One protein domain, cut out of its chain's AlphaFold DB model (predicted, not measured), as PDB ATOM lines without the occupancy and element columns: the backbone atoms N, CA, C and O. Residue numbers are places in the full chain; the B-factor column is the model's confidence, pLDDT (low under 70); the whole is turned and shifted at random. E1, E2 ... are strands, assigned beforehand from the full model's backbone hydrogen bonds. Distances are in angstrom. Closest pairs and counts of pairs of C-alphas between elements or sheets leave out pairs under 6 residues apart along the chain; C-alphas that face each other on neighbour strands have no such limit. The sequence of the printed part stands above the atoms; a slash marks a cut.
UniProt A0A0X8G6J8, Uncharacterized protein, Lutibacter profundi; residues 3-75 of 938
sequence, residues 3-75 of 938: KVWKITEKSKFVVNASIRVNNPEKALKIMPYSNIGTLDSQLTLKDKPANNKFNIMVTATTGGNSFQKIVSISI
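What this domain is: This is residues 3 to 75 of the 938 residues of an uncharacterized protein of Lutibacter profundi (UniProt A0A0X8G6J8). Picture a long, twisted and curled wall of four strands, E5, E3, E7 and E8, with the long hairpin E7 and E8 as its largest part. The small strand pair E4 and E6 carries on from E5 toward one end, and the hairpin E1 and E2 reaches out past the other end, adding to the length. The printed part has 73 residues, with no named helix and eight named strands, E1 to E8 in that order along the chain; the three sheets, E5 - E3 - E7 - E8, E1 - E2 and E4 - E6, are antiparallel throughout, and the class is all strand. The whole is loose, with a radius of gyration of the C-alphas of 14.1 A, and spans 46 by 19 by 19 A, a rod.

Where its parts are: Find C-alpha 53 at (196.111, 296.486, 294.700); from there E7, residues 53 to 62, runs 29.8 A. E8, residues 65 to 74, comes back over 29.7 A to C-alpha 74 at (198.845, 293.313, 295.576). Next look at E3, residues 18 to 22, 13.1 A long, and E5, residues 34 to 36, 7.3 A. E4, residues 28 to 31, measures 10.0 A and E6, residues 42 to 45, 10.1 A. Farthest from the mean of the C-alphas are E2, residues 11 to 14, 10.4 A long, and E1, residues 5 to 8, 9.7 A, which begins at C-alpha 5 at (198.330, 277.444, 274.716).

How they stand to each other: Start at the hairpin E7 and E8, antiparallel at 160 degrees, where N 56 and O 71 are 2.8 A apart, within hydrogen-bond range. On to E3, antiparallel to E7 at 161 degrees, you find N 20 and O 59 at 2.8 A. The edge strand E5 is antiparallel to E3 at 170 degrees, with N 19 and O 35 at 2.9 A; E8 is the other edge strand. This sheet is twisted, its C-alphas up to 5.0 A off their best plane. E4 runs on into E5 at 26 degrees across a break of 2 residues. E4 and E6 are antiparallel at 158 degrees, with N 29 and O 44 at 2.8 A. E3 and E4 are only just apart, at 8.0 A. In the hairpin E1 and E2, antiparallel at 163 degrees, look for N 6 and O 13 at 2.9 A; both strands are apart from E3 to E8.

The domain as a whole: The two C-alphas farthest apart are those of Lys 10 and Lys 48, 46.9 A. The printed part has no cut. No link is long; the one from E6 to E7, 7 residues, is short and the others are tight. The mean pLDDT of the printed part is 83.8, and residues 10 to 11, 52 and 75 are under 70.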
ATOM      1  N   LYS A   3     202.636 281.893 279.143       87.56
ATOM      2  CA  LYS A   3     202.595 281.025 277.951       87.56
ATOM      3  C   LYS A   3     201.219 281.084 277.293       87.56
ATOM      4  O   LYS A   3     200.211 281.110 277.997       87.56
ATOM      5  N   VAL A   4     201.174 281.029 275.962       85.12
ATOM      6  CA  VAL A   4     199.924 280.872 275.201       85.12
ATOM      7  C   VAL A   4     199.782 279.423 274.768       85.12
ATOM      8  O   VAL A   4     200.702 278.843 274.197       85.12
ATOM      9  N   TRP A   5     198.623 278.835 275.039       85.50
ATOM     10  CA  TRP A   5     198.330 277.444 274.716       85.50
ATOM     11  C   TRP A   5     197.263 277.377 273.632       85.50
ATOM     12  O   TRP A   5     196.227 278.030 273.752       85.50
ATOM     13  N   LYS A   6     197.484 276.546 272.610       82.88
ATOM     14  CA  LYS A   6     196.423 276.109 271.702       82.88
ATOM     15  C   LYS A   6     195.869 274.793 272.222       82.88
ATOM     16  O   LYS A   6     196.616 273.837 272.433       82.88
ATOM     17  N   ILE A   7     194.564 274.778 272.454       83.69
ATOM     18  CA  ILE A   7     193.824 273.606 272.916       83.69
ATOM     19  C   ILE A   7     192.962 273.135 271.747       83.69
ATOM     20  O   ILE A   7     192.227 273.917 271.151       83.69
ATOM     21  N   THR A   8     193.103 271.864 271.398       82.00
ATOM     22  CA  THR A   8     192.257 271.136 270.442       82.00
ATOM     23  C   THR A   8     191.595 269.980 271.183       82.00
ATOM     24  O   THR A   8     192.054 269.624 272.268       82.00
ATOM     25  N   GLU A   9     190.581 269.339 270.601       71.31
ATOM     26  CA  GLU A   9     189.927 268.170 271.220       71.31
ATOM     27  C   GLU A   9     190.904 267.041 271.598       71.31
ATOM     28  O   GLU A   9     190.644 266.300 272.540       71.31
ATOM     29  N   LYS A  10     192.042 266.913 270.896       65.00
ATOM     30  CA  LYS A  10     193.008 265.813 271.080       65.00
ATOM     31  C   LYS A  10     194.341 266.215 271.720       65.00
ATOM     32  O   LYS A  10     195.128 265.337 272.057       65.00
ATOM     33  N   SER A  11     194.659 267.507 271.842       67.88
ATOM     34  CA  SER A  11     195.986 267.939 272.315       67.88
ATOM     35  C   SER A  11     196.024 269.378 272.830       67.88
ATOM     36  O   SER A  11     195.255 270.237 272.388       67.88
ATOM     37  N   LYS A  12     196.972 269.645 273.738       83.62
ATOM     38  CA  LYS A  12     197.291 270.970 274.284       83.62
ATOM     39  C   LYS A  12     198.793 271.229 274.149       83.62
ATOM     40  O   LYS A  12     199.591 270.528 274.762       83.62
ATOM     41  N   PHE A  13     199.175 272.249 273.384       80.31
ATOM     42  CA  PHE A  13     200.581 272.622 273.177       80.31
ATOM     43  C   PHE A  13     200.782 274.141 273.199       80.31
ATOM     44  O   PHE A  13     199.855 274.915 272.946       80.31
ATOM     45  N   VAL A  14     201.995 274.570 273.559       83.75
ATOM     46  CA  VAL A  14     202.375 275.989 273.606       83.75
ATOM     47  C   VAL A  14     202.548 276.498 272.179       83.75
ATOM     48  O   VAL A  14     203.235 275.868 271.378       83.75
ATOM     49  N   VAL A  15     201.930 277.632 271.858       83.62
ATOM     50  CA  VAL A  15     202.063 278.279 270.548       83.62
ATOM     51  C   VAL A  15     202.963 279.494 270.626       83.62
ATOM     52  O   VAL A  15     203.020 280.188 271.641       83.62
ATOM     53  N   ASN A  16     203.651 279.764 269.519       85.50
ATOM     54  CA  ASN A  16     204.478 280.947 269.405       85.50
ATOM     55  C   ASN A  16     203.575 282.186 269.268       85.50
ATOM     56  O   ASN A  16     202.834 282.326 268.290       85.50
ATOM     57  N   ALA A  17     203.577 283.045 270.285       87.81
ATOM     58  CA  ALA A  17     202.755 284.247 270.350       87.81
ATOM     59  C   ALA A  17     203.624 285.448 270.721       87.81
ATOM     60  O   ALA A  17     204.525 285.330 271.548       87.81
ATOM     61  N   SER A  18     203.341 286.610 270.138       90.75
ATOM     62  CA  SER A  18     203.941 287.865 270.590       90.75
ATOM     63  C   SER A  18     203.228 288.306 271.864       90.75
ATOM     64  O   SER A  18     202.053 288.670 271.808       90.75
ATOM     65  N   ILE A  19     203.908 288.235 273.008       92.75
ATOM     66  CA  ILE A  19     203.358 288.556 274.330       92.75
ATOM     67  C   ILE A  19     203.912 289.905 274.785       92.75
ATOM     68  O   ILE A  19     205.118 290.136 274.728       92.75
ATOM     69  N   ARG A  20     203.043 290.783 275.291       92.38
ATOM     70  CA  ARG A  20     203.400 292.063 275.913       92.38
ATOM     71  C   ARG A  20     202.617 292.261 277.209       92.38
ATOM     72  O   ARG A  20     201.417 292.012 277.263       92.38
ATOM     73  N   VAL A  21     203.290 292.757 278.237       90.75
ATOM     74  CA  VAL A  21     202.711 293.183 279.510       90.75
ATOM     75  C   VAL A  21     202.599 294.699 279.501       90.75
ATOM     76  O   VAL A  21     203.585 295.402 279.289       90.75
ATOM     77  N   ASN A  22     201.393 295.197 279.732       89.50
ATOM     78  CA  ASN A  22     201.115 296.597 279.984       89.50
ATOM     79  C   ASN A  22     200.921 296.786 281.491       89.50
ATOM     80  O   ASN A  22     200.009 296.204 282.084       89.50
ATOM     81  N   ASN A  23     201.804 297.566 282.104       88.12
ATOM     82  CA  ASN A  23     201.785 297.836 283.532       88.12
ATOM     83  C   ASN A  23     201.418 299.310 283.779       88.12
ATOM     84  O   ASN A  23     202.220 300.179 283.432       88.12
ATOM     85  N   PRO A  24     200.249 299.603 284.374       82.81
ATOM     86  CA  PRO A  24     199.862 300.970 284.706       82.81
ATOM     87  C   PRO A  24     200.547 301.514 285.974       82.81
ATOM     88  O   PRO A  24     200.535 302.725 286.183       82.81
ATOM     89  N   GLU A  25     201.150 300.662 286.814       88.62
ATOM     90  CA  GLU A  25     201.783 301.070 288.076       88.62
ATOM     91  C   GLU A  25     203.266 301.412 287.876       88.62
ATOM     92  O   GLU A  25     204.099 300.530 287.658       88.62
ATOM     93  N   LYS A  26     203.606 302.704 287.980       84.69
ATOM     94  CA  LYS A  26     204.965 303.235 287.761       84.69
ATOM     95  C   LYS A  26     205.976 302.728 288.787       84.69
ATOM     96  O   LYS A  26     207.156 302.616 288.459       84.69
ATOM     97  N   ALA A  27     205.521 302.412 289.999       83.69
ATOM     98  CA  ALA A  27     206.369 301.857 291.041       83.69
ATOM     99  C   ALA A  27     206.864 300.444 290.695       83.69
ATOM    100  O   ALA A  27     207.954 300.053 291.108       83.69
ATOM    101  N   LEU A  28     206.104 299.673 289.913       85.50
ATOM    102  CA  LEU A  28     206.467 298.314 289.529       85.50
ATOM    103  C   LEU A  28     207.247 298.309 288.204       85.50
ATOM    104  O   LEU A  28     206.760 298.717 287.155       85.50
ATOM    105  N   LYS A  29     208.470 297.784 288.211       88.31
ATOM    106  CA  LYS A  29     209.262 297.551 286.999       88.31
ATOM    107  C   LYS A  29     209.148 296.089 286.575       88.31
ATOM    108  O   LYS A  29     209.411 295.199 287.372       88.31
ATOM    109  N   ILE A  30     208.804 295.845 285.310       87.50
ATOM    110  CA  ILE A  30     208.690 294.496 284.732       87.50
ATOM    111  C   ILE A  30     209.683 294.368 283.577       87.50
ATOM    112  O   ILE A  30     209.610 295.141 282.620       87.50
ATOM    113  N   MET A  31     210.624 293.422 283.651       85.38
ATOM    114  CA  MET A  31     211.615 293.198 282.589       85.38
ATOM    115  C   MET A  31     211.907 291.710 282.340       85.38
ATOM    116  O   MET A  31     212.145 290.985 283.301       85.38
ATOM    117  N   PRO A  32     211.966 291.266 281.070       86.38
ATOM    118  CA  PRO A  32     211.433 291.949 279.887       86.38
ATOM    119  C   PRO A  32     209.908 292.117 279.985       86.38
ATOM    120  O   PRO A  32     209.231 291.290 280.585       86.38
ATOM    121  N   TYR A  33     209.345 293.181 279.408       89.06
ATOM    122  CA  TYR A  33     207.887 293.393 279.365       89.06
ATOM    123  C   TYR A  33     207.244 292.821 278.090       89.06
ATOM    124  O   TYR A  33     206.027 292.867 277.938       89.06
ATOM    125  N   SER A  34     208.033 292.274 277.162       91.62
ATOM    126  CA  SER A  34     207.534 291.580 275.975       91.62
ATOM    127  C   SER A  34     208.508 290.517 275.484       91.62
ATOM    128  O   SER A  34     209.717 290.706 275.611       91.62
ATOM    129  N   ASN A  35     207.994 289.434 274.901       90.12
ATOM    130  CA  ASN A  35     208.788 288.403 274.228       90.12
ATOM    131  C   ASN A  35     207.940 287.650 273.186       90.12
ATOM    132  O   ASN A  35     206.710 287.664 273.253       90.12
ATOM    133  N   ILE A  36     208.597 286.968 272.247       87.06
ATOM    134  CA  ILE A  36     207.974 286.030 271.308       87.06
ATOM    135  C   ILE A  36     208.065 284.613 271.900       87.06
ATOM    136  O   ILE A  36     209.134 284.160 272.305       87.06
ATOM    137  N   GLY A  37     206.932 283.917 271.977       86.94
ATOM    138  CA  GLY A  37     206.828 282.558 272.506       86.94
ATOM    139  C   GLY A  37     206.435 282.536 273.977       86.94
ATOM    140  O   GLY A  37     205.258 282.661 274.304       86.94
ATOM    141  N   THR A  38     207.410 282.338 274.864       85.50
ATOM    142  CA  THR A  38     207.206 282.358 276.323       85.50
ATOM    143  C   THR A  38     207.802 283.631 276.907       85.50
ATOM    144  O   THR A  38     208.952 283.962 276.622       85.50
ATOM    145  N   LEU A  39     207.042 284.339 277.742       86.62
ATOM    146  CA  LEU A  39     207.529 285.526 278.443       86.62
ATOM    147  C   LEU A  39     207.825 285.188 279.906       86.62
ATOM    148  O   LEU A  39     206.908 284.967 280.698       86.62
ATOM    149  N   ASP A  40     209.104 285.182 280.265       85.25
ATOM    150  CA  ASP A  40     209.549 285.207 281.655       85.25
ATOM    151  C   ASP A  40     210.049 286.597 282.009       85.25
ATOM    152  O   ASP A  40     210.973 287.111 281.388       85.25
ATOM    153  N   SER A  41     209.393 287.207 282.993       84.06
ATOM    154  CA  SER A  41     209.649 288.575 283.425       84.06
ATOM    155  C   SER A  41     209.971 288.593 284.909       84.06
ATOM    156  O   SER A  41     209.265 287.970 285.704       84.06
ATOM    157  N   GLN A  42     210.984 289.364 285.283       82.31
ATOM    158  CA  GLN A  42     211.246 289.749 286.660       82.31
ATOM    159  C   GLN A  42     210.414 290.987 287.004       82.31
ATOM    160  O   GLN A  42     210.383 291.959 286.243       82.31
ATOM    161  N   LEU A  43     209.729 290.935 288.146       86.12
ATOM    162  CA  LEU A  43     208.963 292.039 288.710       86.12
ATOM    163  C   LEU A  43     209.785 292.649 289.850       86.12
ATOM    164  O   LEU A  43     210.205 291.942 290.761       86.12
ATOM    165  N   THR A  44     210.039 293.952 289.800       81.81
ATOM    166  CA  THR A  44     210.829 294.675 290.801       81.81
ATOM    167  C   THR A  44     210.090 295.932 291.215       81.81
ATOM    168  O   THR A  44     209.861 296.812 290.388       81.81
ATOM    169  N   LEU A  45     209.735 296.035 292.491       80.44
ATOM    170  CA  LEU A  45     209.132 297.240 293.041       80.44
ATOM    171  C   LEU A  45     210.227 298.277 293.324       80.44
ATOM    172  O   LEU A  45     211.146 298.004 294.090       80.44
ATOM    173  N   LYS A  46     210.171 299.429 292.655       79.50
ATOM    174  CA  LYS A  46     211.168 300.503 292.759       79.50
ATOM    175  C   LYS A  46     210.787 301.613 293.731       79.50
ATOM    176  O   LYS A  46     211.685 302.264 294.242       79.50
ATOM    177  N   ASP A  47     209.494 301.799 293.966       76.00
ATOM    178  CA  ASP A  47     208.931 302.841 294.828       76.00
ATOM    179  C   ASP A  47     207.642 302.342 295.498       76.00
ATOM    180  O   ASP A  47     207.186 301.227 295.239       76.00
ATOM    181  N   LYS A  48     207.034 303.162 296.364       76.19
ATOM    182  CA  LYS A  48     205.706 302.868 296.915       76.19
ATOM    183  C   LYS A  48     204.635 303.072 295.821       76.19
ATOM    184  O   LYS A  48     204.590 304.154 295.238       76.19
ATOM    185  N   PRO A  49     203.790 302.068 295.525       76.69
ATOM    186  CA  PRO A  49     202.739 302.172 294.507       76.69
ATOM    187  C   PRO A  49     201.624 303.134 294.924       76.69
ATOM    188  O   PRO A  49     201.455 303.435 296.108       76.69
ATOM    189  N   ALA A  50     200.824 303.571 293.951       74.88
ATOM    190  CA  ALA A  50     199.687 304.455 294.201       74.88
ATOM    191  C   ALA A  50     198.542 303.743 294.943       74.88
ATOM    192  O   ALA A  50     197.845 304.367 295.736       74.88
ATOM    193  N   ASN A  51     198.364 302.438 294.705       71.62
ATOM    194  CA  ASN A  51     197.391 301.588 295.392       71.62
ATOM    195  C   ASN A  51     198.035 300.255 295.804       71.62
ATOM    196  O   ASN A  51     198.821 299.684 295.050       71.62
ATOM    197  N   ASN A  52     197.631 299.703 296.954       65.62
ATOM    198  CA  ASN A  52     198.096 298.389 297.430       65.62
ATOM    199  C   ASN A  52     197.536 297.212 296.612       65.62
ATOM    200  O   ASN A  52     197.969 296.083 296.802       65.62
ATOM    201  N   LYS A  53     196.584 297.451 295.702       74.50
ATOM    202  CA  LYS A  53     196.111 296.486 294.700       74.50
ATOM    203  C   LYS A  53     195.973 297.191 293.356       74.50
ATOM    204  O   LYS A  53     195.310 298.223 293.267       74.50
ATOM    205  N   PHE A  54     196.575 296.644 292.309       84.19
ATOM    206  CA  PHE A  54     196.472 297.157 290.942       84.19
ATOM    207  C   PHE A  54     196.579 296.018 289.935       84.19
ATOM    208  O   PHE A  54     197.052 294.928 290.228       84.19
ATOM    209  N   ASN A  55     196.113 296.272 288.720       87.12
ATOM    210  CA  ASN A  55     196.024 295.264 287.676       87.12
ATOM    211  C   ASN A  55     197.065 295.534 286.592       87.12
ATOM    212  O   ASN A  55     197.143 296.650 286.083       87.12
ATOM    213  N   ILE A  56     197.807 294.509 286.184       90.75
ATOM    214  CA  ILE A  56     198.591 294.524 284.946       90.75
ATOM    215  C   ILE A  56     197.836 293.764 283.858       90.75
ATOM    216  O   ILE A  56     197.098 292.816 284.131       90.75
ATOM    217  N   MET A  57     198.018 294.168 282.607       91.81
ATOM    218  CA  MET A  57     197.358 293.542 281.467       91.81
ATOM    219  C   MET A  57     198.380 292.816 280.608       91.81
ATOM    220  O   MET A  57     199.320 293.412 280.093       91.81
ATOM    221  N   VAL A  58     198.175 291.522 280.411       91.56
ATOM    222  CA  VAL A  58     198.974 290.698 279.513       91.56
ATOM    223  C   VAL A  58     198.217 290.548 278.203       91.56
ATOM    224  O   VAL A  58     197.106 290.028 278.185       91.56
ATOM    225  N   THR A  59     198.814 291.002 277.108       91.88
ATOM    226  CA  THR A  59     198.276 290.850 275.754       91.88
ATOM    227  C   THR A  59     199.139 289.868 274.983       91.88
ATOM    228  O   THR A  59     200.364 289.975 275.006       91.88
ATOM    229  N   ALA A  60     198.519 288.920 274.289       90.81
ATOM    230  CA  ALA A  60     199.214 287.986 273.421       90.81
ATOM    231  C   ALA A  60     198.566 287.931 272.039       90.81
ATOM    232  O   ALA A  60     197.347 287.838 271.925       90.81
ATOM    233  N   THR A  61     199.381 287.952 270.988       89.31
ATOM    234  CA  THR A  61     198.915 287.924 269.596       89.31
ATOM    235  C   THR A  61     199.496 286.720 268.867       89.31
ATOM    236  O   THR A  61     200.712 286.512 268.870       89.31
ATOM    237  N   THR A  62     198.637 285.908 268.247       86.62
ATOM    238  CA  THR A  62     199.043 284.740 267.449       86.62
ATOM    239  C   THR A  62     197.996 284.428 266.379       86.62
ATOM    240  O   THR A  62     196.794 284.516 266.635       86.62
ATOM    241  N   GLY A  63     198.440 284.106 265.158       78.00
ATOM    242  CA  GLY A  63     197.555 283.725 264.046       78.00
ATOM    243  C   GLY A  63     196.446 284.738 263.722       78.00
ATOM    244  O   GLY A  63     195.328 284.327 263.440       78.00
ATOM    245  N   GLY A  64     196.727 286.044 263.836       80.12
ATOM    246  CA  GLY A  64     195.762 287.126 263.585       80.12
ATOM    247  C   GLY A  64     194.802 287.446 264.741       80.12
ATOM    248  O   GLY A  64     194.108 288.454 264.678       80.12
ATOM    249  N   ASN A  65     194.794 286.652 265.816       83.75
ATOM    250  CA  ASN A  65     193.940 286.868 266.986       83.75
ATOM    251  C   ASN A  65     194.721 287.503 268.142       83.75
ATOM    252  O   ASN A  65     195.899 287.198 268.350       83.75
ATOM    253  N   SER A  66     194.049 288.356 268.919       88.06
ATOM    254  CA  SER A  66     194.591 288.981 270.129       88.06
ATOM    255  C   SER A  66     193.829 288.503 271.362       88.06
ATOM    256  O   SER A  66     192.601 288.502 271.382       88.06
ATOM    257  N   PHE A  67     194.569 288.108 272.394       87.44
ATOM    258  CA  PHE A  67     194.048 287.645 273.674       87.44
ATOM    259  C   PHE A  67     194.556 288.561 274.777       87.44
ATOM    260  O   PHE A  67     195.739 288.904 274.804       87.44
ATOM    261  N   GLN A  68     193.682 288.924 275.708       90.38
ATOM    262  CA  GLN A  68     194.040 289.740 276.861       90.38
ATOM    263  C   GLN A  68     193.717 288.996 278.151       90.38
ATOM    264  O   GLN A  68     192.686 288.335 278.265       90.38
ATOM    265  N   LYS A  69     194.608 289.113 279.134       88.06
ATOM    266  CA  LYS A  69     194.398 288.612 280.486       88.06
ATOM    267  C   LYS A  69     194.842 289.653 281.496       88.06
ATOM    268  O   LYS A  69     195.964 290.148 281.439       88.06
ATOM    269  N   ILE A  70     193.948 289.970 282.419       88.31
ATOM    270  CA  ILE A  70     194.233 290.862 283.535       88.31
ATOM    271  C   ILE A  70     194.831 290.025 284.669       88.31
ATOM    272  O   ILE A  70     194.323 288.948 284.981       88.31
ATOM    273  N   VAL A  71     195.925 290.505 285.256       85.25
ATOM    274  CA  VAL A  71     196.585 289.912 286.422       85.25
ATOM    275  C   VAL A  71     196.588 290.955 287.531       85.25
ATOM    276  O   VAL A  71     197.173 292.024 287.375       85.25
ATOM    277  N   SER A  72     195.922 290.653 288.640       81.75
ATOM    278  CA  SER A  72     195.916 291.510 289.826       81.75
ATOM    279  C   SER A  72     197.193 291.310 290.638       81.75
ATOM    280  O   SER A  72     197.587 290.179 290.915       81.75
ATOM    281  N   ILE A  73     197.834 292.414 291.011       79.69
ATOM    282  CA  ILE A  73     199.032 292.490 291.843       79.69
ATOM    283  C   ILE A  73     198.668 293.253 293.116       79.69
ATOM    284  O   ILE A  73     198.146 294.366 293.044       79.69
ATOM    285  N   SER A  74     198.969 292.664 294.269       70.12
ATOM    286  CA  SER A  74     198.845 293.313 295.576       70.12
ATOM    287  C   SER A  74     200.240 293.624 296.121       70.12
ATOM    288  O   SER A  74     201.121 292.767 296.060       70.12
ATOM    289  N   ILE A  75     200.459 294.842 296.616       64.88
ATOM    290  CA  ILE A  75     201.692 295.268 297.280       64.88
ATOM    291  C   ILE A  75     201.381 295.511 298.752       64.88
ATOM    292  O   ILE A  75     200.482 296.278 299.090       64.88
TER     293      ILE A  75